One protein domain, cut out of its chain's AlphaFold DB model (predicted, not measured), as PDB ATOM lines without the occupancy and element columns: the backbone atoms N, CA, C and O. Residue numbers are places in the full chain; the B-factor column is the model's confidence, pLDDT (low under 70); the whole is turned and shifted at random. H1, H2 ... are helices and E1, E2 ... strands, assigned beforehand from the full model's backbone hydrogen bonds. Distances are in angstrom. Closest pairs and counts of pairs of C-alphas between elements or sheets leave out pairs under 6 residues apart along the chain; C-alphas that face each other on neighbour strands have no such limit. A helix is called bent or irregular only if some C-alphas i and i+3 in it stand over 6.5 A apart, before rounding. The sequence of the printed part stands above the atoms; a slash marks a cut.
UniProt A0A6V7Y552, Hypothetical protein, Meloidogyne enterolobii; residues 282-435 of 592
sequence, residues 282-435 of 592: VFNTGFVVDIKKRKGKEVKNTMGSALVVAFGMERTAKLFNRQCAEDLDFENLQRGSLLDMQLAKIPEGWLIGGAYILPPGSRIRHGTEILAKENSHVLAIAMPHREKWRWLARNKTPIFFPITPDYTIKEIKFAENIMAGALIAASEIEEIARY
ATOM      1  N   VAL A 282     -27.801   6.948  22.802       87.31
ATOM      2  CA  VAL A 282     -28.138   5.806  23.657       87.31
ATOM      3  C   VAL A 282     -26.853   5.036  23.952       87.31
ATOM      4  O   VAL A 282     -26.076   4.755  23.042       87.31
ATOM      5  N   PHE A 283     -26.621   4.708  25.222       87.88
ATOM      6  CA  PHE A 283     -25.484   3.892  25.645       87.88
ATOM      7  C   PHE A 283     -25.801   2.409  25.445       87.88
ATOM      8  O   PHE A 283     -26.886   1.954  25.806       87.88
ATOM      9  N   ASN A 284     -24.856   1.662  24.885       88.88
ATOM     10  CA  ASN A 284     -24.989   0.235  24.615       88.88
ATOM     11  C   ASN A 284     -23.605  -0.431  24.650       88.88
ATOM     12  O   ASN A 284     -22.607   0.229  24.363       88.88
ATOM     13  N   THR A 285     -23.520  -1.722  24.963       90.88
ATOM     14  CA  THR A 285     -22.239  -2.443  24.907       90.88
ATOM     15  C   THR A 285     -22.089  -3.118  23.551       90.88
ATOM     16  O   THR A 285     -22.966  -3.859  23.103       90.88
ATOM     17  N   GLY A 286     -20.964  -2.856  22.896       92.12
ATOM     18  CA  GLY A 286     -20.568  -3.494  21.650       92.12
ATOM     19  C   GLY A 286     -19.258  -4.254  21.782       92.12
ATOM     20  O   GLY A 286     -18.658  -4.320  22.857       92.12
ATOM     21  N   PHE A 287     -18.795  -4.816  20.672       92.88
ATOM     22  CA  PHE A 287     -17.491  -5.461  20.599       92.88
ATOM     23  C   PHE A 287     -16.844  -5.321  19.217       92.88
ATOM     24  O   PHE A 287     -17.503  -5.030  18.215       92.88
ATOM     25  N   VAL A 288     -15.531  -5.546  19.172       93.44
ATOM     26  CA  VAL A 288     -14.724  -5.517  17.946       93.44
ATOM     27  C   VAL A 288     -14.872  -6.826  17.162       93.44
ATOM     28  O   VAL A 288     -14.417  -7.884  17.601       93.44
ATOM     29  N   VAL A 289     -15.475  -6.743  15.977       92.62
ATOM     30  CA  VAL A 289     -15.691  -7.851  15.031       92.62
ATOM     31  C   VAL A 289     -14.413  -8.190  14.262       92.62
ATOM     32  O   VAL A 289     -14.105  -9.371  14.095       92.62
ATOM     33  N   ASP A 290     -13.676  -7.172  13.805       91.06
ATOM     34  CA  ASP A 290     -12.431  -7.289  13.027       91.06
ATOM     35  C   ASP A 290     -11.565  -6.010  13.137       91.06
ATOM     36  O   ASP A 290     -12.046  -4.958  13.566       91.06
ATOM     37  N   ILE A 291     -10.281  -6.083  12.763       90.06
ATOM     38  CA  ILE A 291      -9.307  -4.985  12.854       90.06
ATOM     39  C   ILE A 291      -8.494  -4.853  11.562       90.06
ATOM     40  O   ILE A 291      -7.599  -5.649  11.270       90.06
ATOM     41  N   LYS A 292      -8.697  -3.747  10.836       85.56
ATOM     42  CA  LYS A 292      -7.942  -3.441   9.617       85.56
ATOM     43  C   LYS A 292      -6.748  -2.537   9.925       85.56
ATOM     44  O   LYS A 292      -6.891  -1.318  10.015       85.56
ATOM     45  N   LYS A 293      -5.556  -3.125  10.070       82.25
ATOM     46  CA  LYS A 293      -4.279  -2.393  10.217       82.25
ATOM     47  C   LYS A 293      -3.844  -1.728   8.902       82.25
ATOM     48  O   LYS A 293      -4.123  -2.246   7.819       82.25
ATOM     49  N   ARG A 294      -3.143  -0.589   8.975       70.12
ATOM     50  CA  ARG A 294      -2.519   0.056   7.807       70.12
ATOM     51  C   ARG A 294      -1.211  -0.675   7.474       70.12
ATOM     52  O   ARG A 294      -0.376  -0.895   8.349       70.12
ATOM     53  N   LYS A 295      -1.022  -1.038   6.201       56.75
ATOM     54  CA  LYS A 295       0.261  -1.520   5.661       56.75
ATOM     55  C   LYS A 295       0.825  -0.450   4.723       56.75
ATOM     56  O   LYS A 295       0.352  -0.312   3.601       56.75
ATOM     57  N   GLY A 296       1.809   0.317   5.193       55.12
ATOM     58  CA  GLY A 296       2.558   1.297   4.399       55.12
ATOM     59  C   GLY A 296       4.068   1.096   4.544       55.12
ATOM     60  O   GLY A 296       4.519   0.466   5.498       55.12
ATOM     61  N   LYS A 297       4.865   1.629   3.606       47.72
ATOM     62  CA  LYS A 297       6.337   1.503   3.650       47.72
ATOM     63  C   LYS A 297       6.965   2.193   4.868       47.72
ATOM     64  O   LYS A 297       7.932   1.678   5.413       47.72
ATOM     65  N   GLU A 298       6.397   3.323   5.281       50.22
ATOM     66  CA  GLU A 298       6.909   4.176   6.368       50.22
ATOM     67  C   GLU A 298       6.118   4.012   7.676       50.22
ATOM     68  O   GLU A 298       6.588   4.392   8.742       50.22
ATOM     69  N   VAL A 299       4.927   3.404   7.610       55.03
ATOM     70  CA  VAL A 299       4.055   3.146   8.762       55.03
ATOM     71  C   VAL A 299       3.666   1.669   8.747       55.03
ATOM     72  O   VAL A 299       2.707   1.261   8.082       55.03
ATOM     73  N   LYS A 300       4.450   0.850   9.456       52.22
ATOM     74  CA  LYS A 300       4.154  -0.570   9.671       52.22
ATOM     75  C   LYS A 300       3.187  -0.731  10.851       52.22
ATOM     76  O   LYS A 300       3.479  -0.287  11.953       52.22
ATOM     77  N   ASN A 301       2.094  -1.459  10.625       57.50
ATOM     78  CA  ASN A 301       1.238  -2.089  11.641       57.50
ATOM     79  C   ASN A 301       0.401  -1.198  12.589       57.50
ATOM     80  O   ASN A 301      -0.212  -1.764  13.499       57.50
ATOM     81  N   THR A 302       0.271   0.116  12.369       70.25
ATOM     82  CA  THR A 302      -0.719   0.936  13.108       70.25
ATOM     83  C   THR A 302      -2.159   0.577  12.728       70.25
ATOM     84  O   THR A 302      -2.429   0.050  11.638       70.25
ATOM     85  N   MET A 303      -3.116   0.840  13.615       74.69
ATOM     86  CA  MET A 303      -4.520   0.522  13.391       74.69
ATOM     87  C   MET A 303      -5.162   1.492  12.387       74.69
ATOM     88  O   MET A 303      -5.078   2.714  12.483       74.69
ATOM     89  N   GLY A 304      -5.802   0.943  11.353       81.44
ATOM     90  CA  GLY A 304      -6.447   1.730  10.303       81.44
ATOM     91  C   GLY A 304      -7.891   2.077  10.620       81.44
ATOM     92  O   GLY A 304      -8.291   3.232  10.474       81.44
ATOM     93  N   SER A 305      -8.638   1.060  11.035       88.12
ATOM     94  CA  SER A 305     -10.019   1.122  11.508       88.12
ATOM     95  C   SER A 305     -10.368  -0.195  12.202       88.12
ATOM     96  O   SER A 305      -9.990  -1.253  11.686       88.12
ATOM     97  N   ALA A 306     -11.139  -0.148  13.283       90.69
ATOM     98  CA  ALA A 306     -11.811  -1.329  13.824       90.69
ATOM     99  C   ALA A 306     -13.198  -1.476  13.173       90.69
ATOM    100  O   ALA A 306     -13.833  -0.480  12.824       90.69
ATOM    101  N   LEU A 307     -13.676  -2.706  13.004       92.00
ATOM    102  CA  LEU A 307     -15.070  -2.994  12.672       92.00
ATOM    103  C   LEU A 307     -15.768  -3.421  13.963       92.00
ATOM    104  O   LEU A 307     -15.301  -4.351  14.618       92.00
ATOM    105  N   VAL A 308     -16.845  -2.742  14.355       93.38
ATOM    106  CA  VAL A 308     -17.523  -2.979  15.641       93.38
ATOM    107  C   VAL A 308     -19.030  -3.152  15.466       93.38
ATOM    108  O   VAL A 308     -19.611  -2.701  14.478       93.38
ATOM    109  N   VAL A 309     -19.671  -3.807  16.433       93.62
ATOM    110  CA  VAL A 309     -21.116  -4.065  16.420       93.62
ATOM    111  C   VAL A 309     -21.688  -4.100  17.837       93.62
ATOM    112  O   VAL A 309     -20.988  -4.445  18.788       93.62
ATOM    113  N   ALA A 310     -22.970  -3.773  17.968       92.31
ATOM    114  CA  ALA A 310     -23.797  -3.997  19.150       92.31
ATOM    115  C   ALA A 310     -25.200  -4.432  18.706       92.31
ATOM    116  O   ALA A 310     -25.592  -4.223  17.554       92.31
ATOM    117  N   PHE A 311     -25.981  -5.004  19.622       88.31
ATOM    118  CA  PHE A 311     -27.405  -5.220  19.372       88.31
ATOM    119  C   PHE A 311     -28.133  -3.887  19.113       88.31
ATOM    120  O   PHE A 311     -27.801  -2.868  19.713       88.31
ATOM    121  N   GLY A 312     -29.125  -3.887  18.218       82.75
ATOM    122  CA  GLY A 312     -29.880  -2.693  17.821       82.75
ATOM    123  C   GLY A 312     -29.236  -1.867  16.701       82.75
ATOM    124  O   GLY A 312     -29.901  -1.003  16.143       82.75
ATOM    125  N   MET A 313     -27.984  -2.149  16.323       87.50
ATOM    126  CA  MET A 313     -27.390  -1.579  15.111       87.50
ATOM    127  C   MET A 313     -27.906  -2.317  13.869       87.50
ATOM    128  O   MET A 313     -27.951  -3.550  13.846       87.50
ATOM    129  N   GLU A 314     -28.273  -1.596  12.806       84.88
ATOM    130  CA  GLU A 314     -28.710  -2.266  11.572       84.88
ATOM    131  C   GLU A 314     -27.552  -2.991  10.857       84.88
ATOM    132  O   GLU A 314     -27.716  -4.138  10.440       84.88
ATOM    133  N   ARG A 315     -26.354  -2.396  10.814       86.12
ATOM    134  CA  ARG A 315     -25.118  -2.998  10.272       86.12
ATOM    135  C   ARG A 315     -23.916  -2.732  11.184       86.12
ATOM    136  O   ARG A 315     -23.987  -1.887  12.078       86.12
ATOM    137  N   THR A 316     -22.820  -3.458  10.976       89.81
ATOM    138  CA  THR A 316     -21.521  -3.181  11.609       89.81
ATOM    139  C   THR A 316     -21.060  -1.759  11.288       89.81
ATOM    140  O   THR A 316     -21.364  -1.217  10.229       89.81
ATOM    141  N   ALA A 317     -20.328  -1.127  12.205       88.75
ATOM    142  CA  ALA A 317     -19.806   0.220  12.011       88.75
ATOM    143  C   ALA A 317     -18.277   0.220  11.954       88.75
ATOM    144  O   ALA A 317     -17.592  -0.359  12.802       88.75
ATOM    145  N   LYS A 318     -17.735   0.928  10.965       88.38
ATOM    146  CA  LYS A 318     -16.300   1.168  10.825       88.38
ATOM    147  C   LYS A 318     -15.837   2.320  11.723       88.38
ATOM    148  O   LYS A 318     -16.027   3.489  11.394       88.38
ATOM    149  N   LEU A 319     -15.206   1.972  12.839       88.50
ATOM    150  CA  LEU A 319     -14.648   2.880  13.838       88.50
ATOM    151  C   LEU A 319     -13.245   3.368  13.427       88.50
ATOM    152  O   LEU A 319     -12.368   2.569  13.084       88.50
ATOM    153  N   PHE A 320     -13.012   4.676  13.528       87.19
ATOM    154  CA  PHE A 320     -11.693   5.312  13.405       87.19
ATOM    155  C   PHE A 320     -11.270   5.942  14.742       87.19
ATOM    156  O   PHE A 320     -12.131   6.308  15.536       87.19
ATOM    157  N   ASN A 321      -9.965   6.146  14.964       85.81
ATOM    158  CA  ASN A 321      -9.404   6.645  16.235       85.81
ATOM    159  C   ASN A 321     -10.146   7.883  16.799       85.81
ATOM    160  O   ASN A 321     -10.593   7.884  17.932       85.81
ATOM    161  N   ARG A 322     -10.437   8.889  15.969       83.12
ATOM    162  CA  ARG A 322     -11.179  10.113  16.358       83.12
ATOM    163  C   ARG A 322     -12.656   9.936  16.779       83.12
ATOM    164  O   ARG A 322     -13.315  10.919  17.096       83.12
ATOM    165  N   GLN A 323     -13.201   8.726  16.668       86.94
ATOM    166  CA  GLN A 323     -14.503   8.318  17.217       86.94
ATOM    167  C   GLN A 323     -14.326   7.538  18.529       86.94
ATOM    168  O   GLN A 323     -15.243   6.869  18.992       86.94
ATOM    169  N   CYS A 324     -13.134   7.565  19.109       87.88
ATOM    170  CA  CYS A 324     -12.832   6.988  20.403       87.88
ATOM    171  C   CYS A 324     -12.709   8.123  21.422       87.88
ATOM    172  O   CYS A 324     -12.264   9.220  21.080       87.88
ATOM    173  N   ALA A 325     -13.105   7.866  22.664       87.06
ATOM    174  CA  ALA A 325     -12.748   8.738  23.774       87.06
ATOM    175  C   ALA A 325     -11.233   8.670  24.050       87.06
ATOM    176  O   ALA A 325     -10.584   7.671  23.739       87.06
ATOM    177  N   GLU A 326     -10.673   9.728  24.642       83.44
ATOM    178  CA  GLU A 326      -9.226   9.861  24.899       83.44
ATOM    179  C   GLU A 326      -8.658   8.775  25.834       83.44
ATOM    180  O   GLU A 326      -7.455   8.525  25.831       83.44
ATOM    181  N   ASP A 327      -9.516   8.114  26.621       88.06
ATOM    182  CA  ASP A 327      -9.170   6.999  27.507       88.06
ATOM    183  C   ASP A 327      -9.162   5.623  26.806       88.06
ATOM    184  O   ASP A 327      -8.775   4.629  27.426       88.06
ATOM    185  N   LEU A 328      -9.548   5.537  25.524       89.81
ATOM    186  CA  LEU A 328      -9.515   4.297  24.746       89.81
ATOM    187  C   LEU A 328      -8.200   4.133  23.973       89.81
ATOM    188  O   LEU A 328      -7.939   4.821  22.988       89.81
ATOM    189  N   ASP A 329      -7.419   3.124  24.361       88.62
ATOM    190  CA  ASP A 329      -6.222   2.680  23.638       88.62
ATOM    191  C   ASP A 329      -6.597   2.002  22.305       88.62
ATOM    192  O   ASP A 329      -6.682   0.776  22.186       88.62
ATOM    193  N   PHE A 330      -6.872   2.832  21.294       87.88
ATOM    194  CA  PHE A 330      -7.315   2.403  19.969       87.88
ATOM    195  C   PHE A 330      -6.292   1.501  19.262       87.88
ATOM    196  O   PHE A 330      -6.681   0.538  18.609       87.88
ATOM    197  N   GLU A 331      -4.991   1.775  19.400       85.75
ATOM    198  CA  GLU A 331      -3.932   1.025  18.707       85.75
ATOM    199  C   GLU A 331      -3.768  -0.411  19.246       85.75
ATOM    200  O   GLU A 331      -3.369  -1.302  18.489       85.75
ATOM    201  N   ASN A 332      -4.130  -0.660  20.512       85.06
ATOM    202  CA  ASN A 332      -4.054  -1.980  21.153       85.06
ATOM    203  C   ASN A 332      -5.399  -2.726  21.269       85.06
ATOM    204  O   ASN A 332      -5.458  -3.766  21.935       85.06
ATOM    205  N   LEU A 333      -6.469  -2.262  20.605       88.19
ATOM    206  CA  LEU A 333      -7.725  -3.021  20.509       88.19
ATOM    207  C   LEU A 333      -7.498  -4.427  19.923       88.19
ATOM    208  O   LEU A 333      -6.616  -4.646  19.089       88.19
ATOM    209  N   GLN A 334      -8.324  -5.390  20.340       87.88
ATOM    210  CA  GLN A 334      -8.272  -6.779  19.877       87.88
ATOM    211  C   GLN A 334      -9.644  -7.256  19.399       87.88
ATOM    212  O   GLN A 334     -10.685  -6.738  19.803       87.88
ATOM    213  N   ARG A 335      -9.663  -8.276  18.534       90.38
ATOM    214  CA  ARG A 335     -10.908  -8.935  18.122       90.38
ATOM    215  C   ARG A 335     -11.587  -9.552  19.351       90.38
ATOM    216  O   ARG A 335     -10.941 -10.254  20.123       90.38
ATOM    217  N   GLY A 336     -12.874  -9.272  19.541       87.94
ATOM    218  CA  GLY A 336     -13.628  -9.652  20.739       87.94
ATOM    219  C   GLY A 336     -13.461  -8.718  21.949       87.94
ATOM    220  O   GLY A 336     -14.085  -8.975  22.977       87.94
ATOM    221  N   SER A 337     -12.680  -7.631  21.864       90.25
ATOM    222  CA  SER A 337     -12.685  -6.580  22.895       90.25
ATOM    223  C   SER A 337     -14.081  -5.965  23.024       90.25
ATOM    224  O   SER A 337     -14.655  -5.543  22.021       90.25
ATOM    225  N   LEU A 338     -14.601  -5.893  24.255       93.00
ATOM    226  CA  LEU A 338     -15.830  -5.167  24.592       93.00
ATOM    227  C   LEU A 338     -15.573  -3.654  24.619       93.00
ATOM    228  O   LEU A 338     -14.504  -3.212  25.041       93.00
ATOM    229  N   LEU A 339     -16.572  -2.877  24.208       93.81
ATOM    230  CA  LEU A 339     -16.561  -1.414  24.163       93.81
ATOM    231  C   LEU A 339     -17.884  -0.871  24.711       93.81
ATOM    232  O   LEU A 339     -18.950  -1.376  24.352       93.81
ATOM    233  N   ASP A 340     -17.829   0.194  25.509       93.06
ATOM    234  CA  ASP A 340     -19.027   0.985  25.804       93.06
ATOM    235  C   ASP A 340     -19.232   1.975  24.656       93.06
ATOM    236  O   ASP A 340     -18.348   2.767  24.336       93.06
ATOM    237  N   MET A 341     -20.379   1.902  23.986       91.62
ATOM    238  CA  MET A 341     -20.634   2.617  22.736       91.62
ATOM    239  C   MET A 341     -21.806   3.585  22.892       91.62
ATOM    240  O   MET A 341     -22.878   3.233  23.389       91.62
ATOM    241  N   GLN A 342     -21.606   4.815  22.430       89.50
ATOM    242  CA  GLN A 342     -22.642   5.830  22.299       89.50
ATOM    243  C   GLN A 342     -23.204   5.769  20.881       89.50
ATOM    244  O   GLN A 342     -22.499   6.028  19.903       89.50
ATOM    245  N   LEU A 343     -24.476   5.389  20.775       89.00
ATOM    246  CA  LEU A 343     -25.171   5.189  19.511       89.00
ATOM    247  C   LEU A 343     -26.133   6.349  19.236       89.00
ATOM    248  O   LEU A 343     -27.058   6.595  20.014       89.00
ATOM    249  N   ALA A 344     -25.958   7.036  18.109       86.25
ATOM    250  CA  ALA A 344     -26.895   8.052  17.637       86.25
ATOM    251  C   ALA A 344     -28.146   7.398  17.024       86.25
ATOM    252  O   ALA A 344     -28.070   6.307  16.452       86.25
ATOM    253  N   LYS A 345     -29.307   8.059  17.125       85.75
ATOM    254  CA  LYS A 345     -30.491   7.694  16.324       85.75
ATOM    255  C   LYS A 345     -30.401   8.319  14.930       85.75
ATOM    256  O   LYS A 345     -30.082   9.496  14.803       85.75
ATOM    257  N   ILE A 346     -30.736   7.537  13.906       85.19
ATOM    258  CA  ILE A 346     -30.896   7.998  12.518       85.19
ATOM    259  C   ILE A 346     -32.396   8.239  12.269       85.19
ATOM    260  O   ILE A 346     -33.211   7.506  12.837       85.19
ATOM    261  N   PRO A 347     -32.799   9.233  11.451       84.06
ATOM    262  CA  PRO A 347     -34.186   9.353  11.017       84.06
ATOM    263  C   PRO A 347     -34.616   8.156  10.152       84.06
ATOM    264  O   PRO A 347     -33.823   7.598   9.394       84.06
ATOM    265  N   GLU A 348     -35.885   7.774  10.240       86.81
ATOM    266  CA  GLU A 348     -36.427   6.630   9.502       86.81
ATOM    267  C   GLU A 348     -36.316   6.809   7.971       86.81
ATOM    268  O   GLU A 348     -36.359   7.925   7.445       86.81
ATOM    269  N   GLY A 349     -36.135   5.704   7.243       87.00
ATOM    270  CA  GLY A 349     -36.053   5.681   5.777       87.00
ATOM    271  C   GLY A 349     -34.719   6.150   5.179       87.00
ATOM    272  O   GLY A 349     -34.555   6.119   3.960       87.00
ATOM    273  N   TRP A 350     -33.748   6.556   6.001       89.44
ATOM    274  CA  TRP A 350     -32.359   6.754   5.569       89.44
ATOM    275  C   TRP A 350     -31.719   5.416   5.175       89.44
ATOM    276  O   TRP A 350     -32.102   4.367   5.676       89.44
ATOM    277  N   LEU A 351     -30.737   5.426   4.279       88.44
ATOM    278  CA  LEU A 351     -29.971   4.237   3.893       88.44
ATOM    279  C   LEU A 351     -28.732   4.112   4.790       88.44
ATOM    280  O   LEU A 351     -27.976   5.076   4.934       88.44
ATOM    281  N   ILE A 352     -28.516   2.931   5.369       87.75
ATOM    282  CA  ILE A 352     -27.389   2.618   6.257       87.75
ATOM    283  C   ILE A 352     -26.456   1.625   5.560       87.75
ATOM    284  O   ILE A 352     -26.860   0.503   5.257       87.75
ATOM    285  N   GLY A 353     -25.197   2.019   5.357       85.88
ATOM    286  CA  GLY A 353     -24.095   1.130   4.979       85.88
ATOM    287  C   GLY A 353     -23.031   1.083   6.082       85.88
ATOM    288  O   GLY A 353     -22.922   2.011   6.882       85.88
ATOM    289  N   GLY A 354     -22.192   0.041   6.123       78.69
ATOM    290  CA  GLY A 354     -21.271  -0.207   7.252       78.69
ATOM    291  C   GLY A 354     -20.169   0.845   7.512       78.69
ATOM    292  O   GLY A 354     -19.351   0.711   8.426       78.69
ATOM    293  N   ALA A 355     -20.119   1.916   6.713       83.44
ATOM    294  CA  ALA A 355     -19.223   3.056   6.904       83.44
ATOM    295  C   ALA A 355     -19.873   4.426   6.614       83.44
ATOM    296  O   ALA A 355     -19.139   5.416   6.522       83.44
ATOM    297  N   TYR A 356     -21.197   4.506   6.407       88.44
ATOM    298  CA  TYR A 356     -21.888   5.761   6.087       88.44
ATOM    299  C   TYR A 356     -23.423   5.695   6.221       88.44
ATOM    300  O   TYR A 356     -24.018   4.620   6.223       88.44
ATOM    301  N   ILE A 357     -24.066   6.866   6.258       90.06
ATOM    302  CA  ILE A 357     -25.529   7.030   6.218       90.06
ATOM    303  C   ILE A 357     -25.942   8.030   5.126       90.06
ATOM    304  O   ILE A 357     -25.291   9.061   4.958       90.06
ATOM    305  N   LEU A 358     -27.019   7.745   4.386       89.44
ATOM    306  CA  LEU A 358     -27.542   8.582   3.291       89.44
ATOM    307  C   LEU A 358     -29.044   8.873   3.471       89.44
ATOM    308  O   LEU A 358     -29.761   8.022   3.992       89.44
ATOM    309  N   PRO A 359     -29.564  10.021   3.004       87.75
ATOM    310  CA  PRO A 359     -30.986  10.337   3.104       87.75
ATOM    311  C   PRO A 359     -31.862   9.488   2.161       87.75
ATOM    312  O   PRO A 359     -31.384   9.023   1.116       87.75
ATOM    313  N   PRO A 360     -33.168   9.341   2.470       80.50
ATOM    314  CA  PRO A 360     -34.144   8.784   1.539       80.50
ATOM    315  C   PRO A 360     -34.121   9.548   0.211       80.50
ATOM    316  O   PRO A 360     -33.957  10.767   0.167       80.50
ATOM    317  N   GLY A 361     -34.281   8.825  -0.896       70.75
ATOM    318  CA  GLY A 361     -34.205   9.418  -2.232       70.75
ATOM    319  C   GLY A 361     -32.786   9.751  -2.711       70.75
ATOM    320  O   GLY A 361     -32.650  10.329  -3.790       70.75
ATOM    321  N   SER A 362     -31.727   9.359  -1.986       76.00
ATOM    322  CA  SER A 362     -30.388   9.276  -2.584       76.00
ATOM    323  C   SER A 362     -30.449   8.402  -3.842       76.00
ATOM    324  O   SER A 362     -30.794   7.215  -3.779       76.00
ATOM    325  N   ARG A 363     -30.102   9.003  -4.988       64.88
ATOM    326  CA  ARG A 363     -29.962   8.326  -6.292       64.88
ATOM    327  C   ARG A 363     -28.705   7.455  -6.381       64.88
ATOM    328  O   ARG A 363     -28.458   6.842  -7.408       64.88
ATOM    329  N   ILE A 364     -27.901   7.449  -5.322       66.00
ATOM    330  CA  ILE A 364     -26.564   6.872  -5.272       66.00
ATOM    331  C   ILE A 364     -26.555   5.851  -4.144       66.00
ATOM    332  O   ILE A 364     -26.928   6.188  -3.014       66.00
ATOM    333  N   ARG A 365     -26.192   4.613  -4.477       67.25
ATOM    334  CA  ARG A 365     -26.236   3.436  -3.604       67.25
ATOM    335  C   ARG A 365     -25.102   2.487  -3.979       67.25
ATOM    336  O   ARG A 365     -24.635   2.508  -5.113       67.25
ATOM    337  N   HIS A 366     -24.677   1.670  -3.031       68.00
ATOM    338  CA  HIS A 366     -23.654   0.633  -3.166       68.00
ATOM    339  C   HIS A 366     -24.281  -0.768  -3.315       68.00
ATOM    340  O   HIS A 366     -23.568  -1.748  -3.514       68.00
ATOM    341  N   GLY A 367     -25.610  -0.870  -3.189       66.25
ATOM    342  CA  GLY A 367     -26.382  -2.114  -3.305       66.25
ATOM    343  C   GLY A 367     -26.459  -2.914  -2.001       66.25
ATOM    344  O   GLY A 367     -27.274  -3.822  -1.888       66.25
ATOM    345  N   THR A 368     -25.659  -2.543  -1.000       73.50
ATOM    346  CA  THR A 368     -25.596  -3.196   0.315       73.50
ATOM    347  C   THR A 368     -26.246  -2.371   1.429       73.50
ATOM    348  O   THR A 368     -26.157  -2.749   2.592       73.50
ATOM    349  N   GLU A 369     -26.832  -1.207   1.137       80.00
ATOM    350  CA  GLU A 369     -27.489  -0.395   2.163       80.00
ATOM    351  C   GLU A 369     -28.904  -0.873   2.486       80.00
ATOM    352  O   GLU A 369     -29.726  -1.074   1.592       80.00
ATOM    353  N   ILE A 370     -29.223  -0.930   3.779       81.25
ATOM    354  CA  ILE A 370     -30.574  -1.228   4.268       81.25
ATOM    355  C   ILE A 370     -31.250   0.022   4.837       81.25
ATOM    356  O   ILE A 370     -30.591   0.953   5.302       81.25
ATOM    357  N   LEU A 371     -32.584   0.060   4.770       85.50
ATOM    358  CA  LEU A 371     -33.375   1.194   5.250       85.50
ATOM    359  C   LEU A 371     -33.408   1.239   6.785       85.50
ATOM    360  O   LEU A 371     -33.770   0.264   7.442       85.50
ATOM    361  N   ALA A 372     -33.078   2.407   7.328       87.06
ATOM    362  CA  ALA A 372     -33.151   2.766   8.732       87.06
ATOM    363  C   ALA A 372     -34.591   2.629   9.242       87.06
ATOM    364  O   ALA A 372     -35.458   3.431   8.897       87.06
ATOM    365  N   LYS A 373     -34.829   1.617  10.077       84.50
ATOM    366  CA  LYS A 373     -36.069   1.453  10.849       84.50
ATOM    367  C   LYS A 373     -36.025   2.296  12.126       84.50
ATOM    368  O   LYS A 373     -34.984   2.870  12.470       84.50
ATOM    369  N   GLU A 374     -37.125   2.333  12.873       76.25
ATOM    370  CA  GLU A 374     -37.126   2.912  14.218       76.25
ATOM    371  C   GLU A 374     -36.031   2.263  15.092       76.25
ATOM    372  O   GLU A 374     -35.928   1.040  15.174       76.25
ATOM    373  N   ASN A 375     -35.207   3.083  15.753       71.75
ATOM    374  CA  ASN A 375     -34.104   2.645  16.629       71.75
ATOM    375  C   ASN A 375     -32.970   1.851  15.934       71.75
ATOM    376  O   ASN A 375     -32.258   1.102  16.588       71.75
ATOM    377  N   SER A 376     -32.745   2.076  14.635       80.50
ATOM    378  CA  SER A 376     -31.710   1.430  13.793       80.50
ATOM    379  C   SER A 376     -30.230   1.764  14.087       80.50
ATOM    380  O   SER A 376     -29.348   1.215  13.429       80.50
ATOM    381  N   HIS A 377     -29.986   2.677  15.034       86.94
ATOM    382  CA  HIS A 377     -28.722   3.036  15.704       86.94
ATOM    383  C   HIS A 377     -27.371   2.855  14.969       86.94
ATOM    384  O   HIS A 377     -26.927   1.743  14.697       86.94
ATOM    385  N   VAL A 378     -26.601   3.946  14.824       86.44
ATOM    386  CA  VAL A 378     -25.171   3.886  14.434       86.44
ATOM    387  C   VAL A 378     -24.235   4.365  15.529       86.44
ATOM    388  O   VAL A 378     -24.567   5.236  16.331       86.44
ATOM    389  N   LEU A 379     -23.026   3.806  15.510       85.62
ATOM    390  CA  LEU A 379     -21.907   4.214  16.344       85.62
ATOM    391  C   LEU A 379     -21.539   5.682  16.115       85.62
ATOM    392  O   LEU A 379     -21.114   6.059  15.020       85.62
ATOM    393  N   ALA A 380     -21.620   6.475  17.181       83.00
ATOM    394  CA  ALA A 380     -21.013   7.791  17.232       83.00
ATOM    395  C   ALA A 380     -19.615   7.701  17.861       83.00
ATOM    396  O   ALA A 380     -18.630   7.836  17.131       83.00
ATOM    397  N   ILE A 381     -19.538   7.382  19.163       88.25
ATOM    398  CA  ILE A 381     -18.281   7.241  19.920       88.25
ATOM    399  C   ILE A 381     -18.168   5.876  20.620       88.25
ATOM    400  O   ILE A 381     -19.160   5.321  21.091       88.25
ATOM    401  N   ALA A 382     -16.942   5.351  20.700       91.56
ATOM    402  CA  ALA A 382     -16.546   4.206  21.520       91.56
ATOM    403  C   ALA A 382     -15.679   4.637  22.721       91.56
ATOM    404  O   ALA A 382     -14.821   5.511  22.609       91.56
ATOM    405  N   MET A 383     -15.877   3.984  23.863       92.62
ATOM    406  CA  MET A 383     -15.168   4.192  25.130       92.62
ATOM    407  C   MET A 383     -14.660   2.844  25.673       92.62
ATOM    408  O   MET A 383     -15.174   1.790  25.272       92.62
ATOM    409  N   PRO A 384     -13.703   2.832  26.622       91.25
ATOM    410  CA  PRO A 384     -13.329   1.612  27.332       91.25
ATOM    411  C   PRO A 384     -14.544   1.026  28.050       91.25
ATOM    412  O   PRO A 384     -15.232   1.749  28.770       91.25
ATOM    413  N   HIS A 385     -14.801  -0.276  27.884       91.38
ATOM    414  CA  HIS A 385     -15.884  -0.939  28.611       91.38
ATOM    415  C   HIS A 385     -15.598  -0.925  30.119       91.38
ATOM    416  O   HIS A 385     -14.590  -1.472  30.576       91.38
ATOM    417  N   ARG A 386     -16.466  -0.264  30.892       84.62
ATOM    418  CA  ARG A 386     -16.214   0.059  32.306       84.62
ATOM    419  C   ARG A 386     -16.570  -1.070  33.266       84.62
ATOM    420  O   ARG A 386     -16.015  -1.128  34.365       84.62
ATOM    421  N   GLU A 387     -17.475  -1.969  32.883       83.88
ATOM    422  CA  GLU A 387     -17.819  -3.123  33.712       83.88
ATOM    423  C   GLU A 387     -16.784  -4.247  33.553       83.88
ATOM    424  O   GLU A 387     -16.405  -4.655  32.454       83.88
ATOM    425  N   LYS A 388     -16.298  -4.780  34.680       80.44
ATOM    426  CA  LYS A 388     -15.294  -5.848  34.664       80.44
ATOM    427  C   LYS A 388     -15.948  -7.199  34.375       80.44
ATOM    428  O   LYS A 388     -16.276  -7.943  35.302       80.44
ATOM    429  N   TRP A 389     -16.078  -7.541  33.095       88.44
ATOM    430  CA  TRP A 389     -16.506  -8.876  32.676       88.44
ATOM    431  C   TRP A 389     -15.588  -9.959  33.270       88.44
ATOM    432  O   TRP A 389     -14.370  -9.935  33.078       88.44
ATOM    433  N   ARG A 390     -16.161 -10.893  34.045       87.12
ATOM    434  CA  ARG A 390     -15.387 -11.886  34.821       87.12
ATOM    435  C   ARG A 390     -15.018 -13.150  34.043       87.12
ATOM    436  O   ARG A 390     -14.060 -13.823  34.413       87.12
ATOM    437  N   TRP A 391     -15.750 -13.464  32.976       89.31
ATOM    438  CA  TRP A 391     -15.528 -14.658  32.161       89.31
ATOM    439  C   TRP A 391     -14.543 -14.330  31.040       89.31
ATOM    440  O   TRP A 391     -14.930 -13.842  29.980       89.31
ATOM    441  N   LEU A 392     -13.254 -14.542  31.301       88.50
ATOM    442  CA  LEU A 392     -12.165 -14.261  30.364       88.50
ATOM    443  C   LEU A 392     -11.433 -15.553  29.983       88.50
ATOM    444  O   LEU A 392     -11.184 -16.412  30.830       88.50
ATOM    445  N   ALA A 393     -11.035 -15.664  28.719       85.56
ATOM    446  CA  ALA A 393     -10.134 -16.711  28.251       85.56
ATOM    447  C   ALA A 393      -8.683 -16.453  28.717       85.56
ATOM    448  O   ALA A 393      -8.352 -15.389  29.244       85.56
ATOM    449  N   ARG A 394      -7.779 -17.429  28.523       84.31
ATOM    450  CA  ARG A 394      -6.368 -17.348  28.982       84.31
ATOM    451  C   ARG A 394      -5.594 -16.154  28.394       84.31
ATOM    452  O   ARG A 394      -4.708 -15.615  29.045       84.31
ATOM    453  N   ASN A 395      -5.960 -15.734  27.186       81.81
ATOM    454  CA  ASN A 395      -5.480 -14.544  26.472       81.81
ATOM    455  C   ASN A 395      -6.131 -13.220  26.945       81.81
ATOM    456  O   ASN A 395      -5.827 -12.170  26.390       81.81
ATOM    457  N   LYS A 396      -7.011 -13.263  27.958       81.69
ATOM    458  CA  LYS A 396      -7.846 -12.165  28.480       81.69
ATOM    459  C   LYS A 396      -9.001 -11.697  27.578       81.69
ATOM    460  O   LYS A 396      -9.647 -10.715  27.939       81.69
ATOM    461  N   THR A 397      -9.328 -12.370  26.468       83.56
ATOM    462  CA  THR A 397     -10.517 -11.986  25.680       83.56
ATOM    463  C   THR A 397     -11.816 -12.390  26.399       83.56
ATOM    464  O   THR A 397     -11.870 -13.488  26.964       83.56
ATOM    465  N   PRO A 398     -12.869 -11.549  26.380       87.00
ATOM    466  CA  PRO A 398     -14.188 -11.876  26.924       87.00
ATOM    467  C   PRO A 398     -14.808 -13.158  26.350       87.00
ATOM    468  O   PRO A 398     -14.780 -13.389  25.144       87.00
ATOM    469  N   ILE A 399     -15.415 -13.964  27.224       87.50
ATOM    470  CA  ILE A 399     -16.219 -15.144  26.887       87.50
ATOM    471  C   ILE A 399     -17.688 -14.837  27.190       87.50
ATOM    472  O   ILE A 399     -18.071 -14.662  28.348       87.50
ATOM    473  N   PHE A 400     -18.518 -14.805  26.154       86.50
ATOM    474  CA  PHE A 400     -19.981 -14.689  26.251       86.50
ATOM    475  C   PHE A 400     -20.712 -15.964  25.791       86.50
ATOM    476  O   PHE A 400     -21.898 -16.116  26.060       86.50
ATOM    477  N   PHE A 401     -20.002 -16.906  25.162       84.19
ATOM    478  CA  PHE A 401     -20.503 -18.229  24.790       84.19
ATOM    479  C   PHE A 401     -19.409 -19.295  25.019       84.19
ATOM    480  O   PHE A 401     -18.245 -19.001  24.736       84.19
ATOM    481  N   PRO A 402     -19.737 -20.518  25.484       85.56
ATOM    482  CA  PRO A 402     -21.059 -20.971  25.927       85.56
ATOM    483  C   PRO A 402     -21.476 -20.339  27.262       85.56
ATOM    484  O   PRO A 402     -20.640 -20.024  28.105       85.56
ATOM    485  N   ILE A 403     -22.785 -20.171  27.459       87.56
ATOM    486  CA  ILE A 403     -23.353 -19.722  28.737       87.56
ATOM    487  C   ILE A 403     -23.369 -20.911  29.706       87.56
ATOM    488  O   ILE A 403     -23.801 -22.004  29.343       87.56
ATOM    489  N   THR A 404     -22.897 -20.711  30.940       86.19
ATOM    490  CA  THR A 404     -22.756 -21.786  31.938       86.19
ATOM    491  C   THR A 404     -23.753 -21.641  33.101       86.19
ATOM    492  O   THR A 404     -24.291 -20.552  33.314       86.19
ATOM    493  N   PRO A 405     -23.988 -22.698  33.910       84.19
ATOM    494  CA  PRO A 405     -24.919 -22.653  35.046       84.19
ATOM    495  C   PRO A 405     -24.589 -21.642  36.152       84.19
ATOM    496  O   PRO A 405     -25.419 -21.427  37.037       84.19
ATOM    497  N   ASP A 406     -23.392 -21.051  36.118       86.69
ATOM    498  CA  ASP A 406     -22.883 -20.105  37.115       86.69
ATOM    499  C   ASP A 406     -22.972 -18.632  36.642       86.69
ATOM    500  O   ASP A 406     -22.582 -17.707  37.371       86.69
ATOM    501  N   TYR A 407     -23.506 -18.400  35.433       89.19
ATOM    502  CA  TYR A 407     -23.886 -17.073  34.944       89.19
ATOM    503  C   TYR A 407     -25.153 -16.604  35.673       89.19
ATOM    504  O   TYR A 407     -26.180 -17.284  35.706       89.19
ATOM    505  N   THR A 408     -25.112 -15.399  36.239       89.00
ATOM    506  CA  THR A 408     -26.307 -14.751  36.786       89.00
ATOM    507  C   THR A 408     -27.239 -14.290  35.667       89.00
ATOM    508  O   THR A 408     -26.822 -14.066  34.534       89.00
ATOM    509  N   ILE A 409     -28.510 -14.049  35.999       86.81
ATOM    510  CA  ILE A 409     -29.522 -13.531  35.060       86.81
ATOM    511  C   ILE A 409     -29.034 -12.287  34.295       86.81
ATOM    512  O   ILE A 409     -29.323 -12.152  33.110       86.81
ATOM    513  N   LYS A 410     -28.283 -11.387  34.948       89.19
ATOM    514  CA  LYS A 410     -27.728 -10.189  34.296       89.19
ATOM    515  C   LYS A 410     -26.663 -10.534  33.253       89.19
ATOM    516  O   LYS A 410     -26.655  -9.943  32.183       89.19
ATOM    517  N   GLU A 411     -25.795 -11.494  33.553       90.75
ATOM    518  CA  GLU A 411     -24.724 -11.937  32.653       90.75
ATOM    519  C   GLU A 411     -25.261 -12.734  31.466       90.75
ATOM    520  O   GLU A 411     -24.731 -12.610  30.370       90.75
ATOM    521  N   ILE A 412     -26.336 -13.503  31.663       91.00
ATOM    522  CA  ILE A 412     -27.058 -14.164  30.569       91.00
ATOM    523  C   ILE A 412     -27.636 -13.109  29.626       91.00
ATOM    524  O   ILE A 412     -27.354 -13.150  28.437       91.00
ATOM    525  N   LYS A 413     -28.348 -12.111  30.160       91.06
ATOM    526  CA  LYS A 413     -28.931 -11.009  29.379       91.06
ATOM    527  C   LYS A 413     -27.874 -10.170  28.641       91.06
ATOM    528  O   LYS A 413     -28.041  -9.809  27.480       91.06
ATOM    529  N   PHE A 414     -26.730  -9.924  29.282       90.75
ATOM    530  CA  PHE A 414     -25.567  -9.306  28.640       90.75
ATOM    531  C   PHE A 414     -25.006 -10.175  27.501       90.75
ATOM    532  O   PHE A 414     -24.791  -9.682  26.397       90.75
ATOM    533  N   ALA A 415     -24.819 -11.478  27.734       91.31
ATOM    534  CA  ALA A 415     -24.347 -12.413  26.717       91.31
ATOM    535  C   ALA A 415     -25.331 -12.550  25.541       91.31
ATOM    536  O   ALA A 415     -24.892 -12.561  24.395       91.31
ATOM    537  N   GLU A 416     -26.644 -12.587  25.795       92.69
ATOM    538  CA  GLU A 416     -27.692 -12.569  24.765       92.69
ATOM    539  C   GLU A 416     -27.569 -11.318  23.869       92.69
ATOM    540  O   GLU A 416     -27.577 -11.448  22.644       92.69
ATOM    541  N   ASN A 417     -27.340 -10.129  24.444       91.88
ATOM    542  CA  ASN A 417     -27.107  -8.895  23.678       91.88
ATOM    543  C   ASN A 417     -25.820  -8.945  22.828       91.88
ATOM    544  O   ASN A 417     -25.831  -8.534  21.666       91.88
ATOM    545  N   ILE A 418     -24.710  -9.457  23.372       92.75
ATOM    546  CA  ILE A 418     -23.442  -9.570  22.629       92.75
ATOM    547  C   ILE A 418     -23.552 -10.611  21.501       92.75
ATOM    548  O   ILE A 418     -23.133 -10.341  20.373       92.75
ATOM    549  N   MET A 419     -24.190 -11.760  21.748       91.94
ATOM    550  CA  MET A 419     -24.471 -12.765  20.715       91.94
ATOM    551  C   MET A 419     -25.414 -12.233  19.628       91.94
ATOM    552  O   MET A 419     -25.206 -12.517  18.450       91.94
ATOM    553  N   ALA A 420     -26.401 -11.406  19.982       92.31
ATOM    554  CA  ALA A 420     -27.245 -10.724  19.004       92.31
ATOM    555  C   ALA A 420     -26.439  -9.765  18.109       92.31
ATOM    556  O   ALA A 420     -26.619  -9.770  16.892       92.31
ATOM    557  N   GLY A 421     -25.494  -9.006  18.679       91.81
ATOM    558  CA  GLY A 421     -24.529  -8.214  17.907       91.81
ATOM    559  C   GLY A 421     -23.679  -9.071  16.954       91.81
ATOM    560  O   GLY A 421     -23.478  -8.702  15.798       91.81
ATOM    561  N   ALA A 422     -23.231 -10.249  17.398       92.25
ATOM    562  CA  ALA A 422     -22.472 -11.178  16.560       92.25
ATOM    563  C   ALA A 422     -23.292 -11.740  15.388       92.25
ATOM    564  O   ALA A 422     -22.782 -11.808  14.272       92.25
ATOM    565  N   LEU A 423     -24.564 -12.072  15.610       92.25
ATOM    566  CA  LEU A 423     -25.474 -12.533  14.559       92.25
ATOM    567  C   LEU A 423     -25.845 -11.417  13.565       92.25
ATOM    568  O   LEU A 423     -25.998 -11.694  12.379       92.25
ATOM    569  N   ILE A 424     -25.915 -10.154  14.008       90.12
ATOM    570  CA  ILE A 424     -26.025  -8.982  13.119       90.12
ATOM    571  C   ILE A 424     -24.805  -8.904  12.192       90.12
ATOM    572  O   ILE A 424     -24.968  -8.846  10.973       90.12
ATOM    573  N   ALA A 425     -23.590  -8.970  12.747       90.44
ATOM    574  CA  ALA A 425     -22.357  -8.925  11.961       90.44
ATOM    575  C   ALA A 425     -22.213 -10.119  11.002       90.44
ATOM    576  O   ALA A 425     -21.798  -9.943   9.858       90.44
ATOM    577  N   ALA A 426     -22.595 -11.321  11.438       89.62
ATOM    578  CA  ALA A 426     -22.590 -12.508  10.593       89.62
ATOM    579  C   ALA A 426     -23.628 -12.409   9.457       89.62
ATOM    580  O   ALA A 426     -23.282 -12.691   8.314       89.62
ATOM    581  N   SER A 427     -24.840 -11.895   9.732       87.06
ATOM    582  CA  SER A 427     -25.854 -11.644   8.691       87.06
ATOM    583  C   SER A 427     -25.382 -10.653   7.624       87.06
ATOM    584  O   SER A 427     -25.676 -10.839   6.449       87.06
ATOM    585  N   GLU A 428     -24.601  -9.632   7.999       85.94
ATOM    586  CA  GLU A 428     -24.041  -8.673   7.039       85.94
ATOM    587  C   GLU A 428     -22.949  -9.300   6.159       85.94
ATOM    588  O   GLU A 428     -22.906  -9.029   4.960       85.94
ATOM    589  N   ILE A 429     -22.087 -10.154   6.725       85.00
ATOM    590  CA  ILE A 429     -21.068 -10.892   5.960       85.00
ATOM    591  C   ILE A 429     -21.737 -11.842   4.959       85.00
ATOM    592  O   ILE A 429     -21.321 -11.898   3.801       85.00
ATOM    593  N   GLU A 430     -22.785 -12.549   5.386       83.38
ATOM    594  CA  GLU A 430     -23.553 -13.459   4.536       83.38
ATOM    595  C   GLU A 430     -24.311 -12.700   3.433       83.38
ATOM    596  O   GLU A 430     -24.214 -13.060   2.263       83.38
ATOM    597  N   GLU A 431     -24.986 -11.593   3.762       82.00
ATOM    598  CA  GLU A 431     -25.675 -10.736   2.788       82.00
ATOM    599  C   GLU A 431     -24.700 -10.172   1.739       82.00
ATOM    600  O   GLU A 431     -24.972 -10.247   0.541       82.00
ATOM    601  N   ILE A 432     -23.534  -9.664   2.159       81.19
ATOM    602  CA  ILE A 432     -22.480  -9.206   1.238       81.19
ATOM    603  C   ILE A 432     -21.992 -10.362   0.354       81.19
ATOM    604  O   ILE A 432     -21.770 -10.165  -0.839       81.19
ATOM    605  N   ALA A 433     -21.863 -11.578   0.894       83.50
ATOM    606  CA  ALA A 433     -21.475 -12.742   0.106       83.50
ATOM    607  C   ALA A 433     -22.537 -13.143  -0.934       83.50
ATOM    608  O   ALA A 433     -22.172 -13.438  -2.073       83.50
ATOM    609  N   ARG A 434     -23.830 -13.075  -0.586       84.00
ATOM    610  CA  ARG A 434     -24.959 -13.290  -1.512       84.00
ATOM    611  C   ARG A 434     -25.020 -12.247  -2.632       84.00
ATOM    612  O   ARG A 434     -25.337 -12.606  -3.759       84.00
ATOM    613  N   TYR A 435     -24.684 -10.985  -2.354       79.69
ATOM    614  CA  TYR A 435     -24.591  -9.949  -3.393       79.69
ATOM    615  C   TYR A 435     -23.351 -10.099  -4.284       79.69
ATOM    616  O   TYR A 435     -23.471  -9.986  -5.500       79.69
TER     617      TYR A 435
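AT A GLANCE: This is residues 282 to 435 of the 592 residues of the protein "Hypothetical protein" of Meloidogyne enterolobii (UniProt A0A6V7Y552). Look first for one sheet of five strands folded back on itself and curled like part of a barrel, its edge strands E3 and E7 coming close, with the long helix H1 packed slantwise on its E2 and E1. The turn of the long hairpin E1 and E2, residues 295 to 301, sticks out, and the small hairpin E5 and E6 with its long loop lies to one side of the sheet. You will count 154 residues with seven named strands, E1 to E7, and then H1; the sheet runs E3 E2 E1 E4 E7, antiparallel, and the class is mixed, with 75 residues, under half, in named elements. The whole is compact, with a radius of gyration of the C-alphas of 16.3 A and spans of 51 by 45 by 32 A.

IN THESE COORDINATES: Find C-alpha 282 at (-28.138, 5.806, 23.657); from there E1 runs 34.4 A to residue 295, with a bend of 74 degrees at residue 285. E2, residues 300 to 310, runs 29.7 A and ends with C-alpha 310 at (-23.797, -3.997, 19.150). Next come E3, residues 317 to 319, and E4, residues 338 to 344, 18.6 A long. E5 holds residues 351 to 353, E6 356 to 358, and E7 378 to 384, 17.7 A. H1, residues 409 to 435, runs 38.9 A to C-alpha 435 at (-24.591, -9.949, -3.393).

HOW THE PARTS SIT: Start in the strongly twisted five-strand sheet, where E1, E2 and E3 form a meander, each strand the antiparallel neighbour of the one before. E4 pairs back with E1, a Greek key of four strands. It is a folded sheet, one sheet bent into two leaves: E3 and E2 face E4 and E7, with E1 as the hinge. Look for N 289 and O 307 at 2.8 A in the hairpin E1 and E2, N 319 and O 306 at 2.8 A in the hairpin E2 and E3, N 284 and O 341 at 2.9 A between E1 and E4, and N 342 and O 381 at 2.8 A between E4 and E7. The closest C-alphas of E3 and E7, Ala 317 and Leu 379, are 6.3 A apart. H1 is on the sheet at a height of 9.8 A, over E2 and E1; on the local plane it stands at 59 degrees to E2, only just slantwise to the strands. Its closest C-alphas to E2 are Gly 421 and Ala 310, 4.5 A. In H1 every O i to N i+4 pair is within hydrogen-bond range. In the hairpin E5 and E6, N 351 and O 358 are 2.8 A apart; E5 and H1 are apart.

THE WHOLE: The farthest C-alphas, Arg 363 and Asp 406, are 52.4 A apart. The printed part has no cut. The links E3 to E4, E6 to E7 and E7 to H1 are long. The mean pLDDT of the printed part is 84.6; look for values under 70 at residues 295 to 301 and 363 to 367.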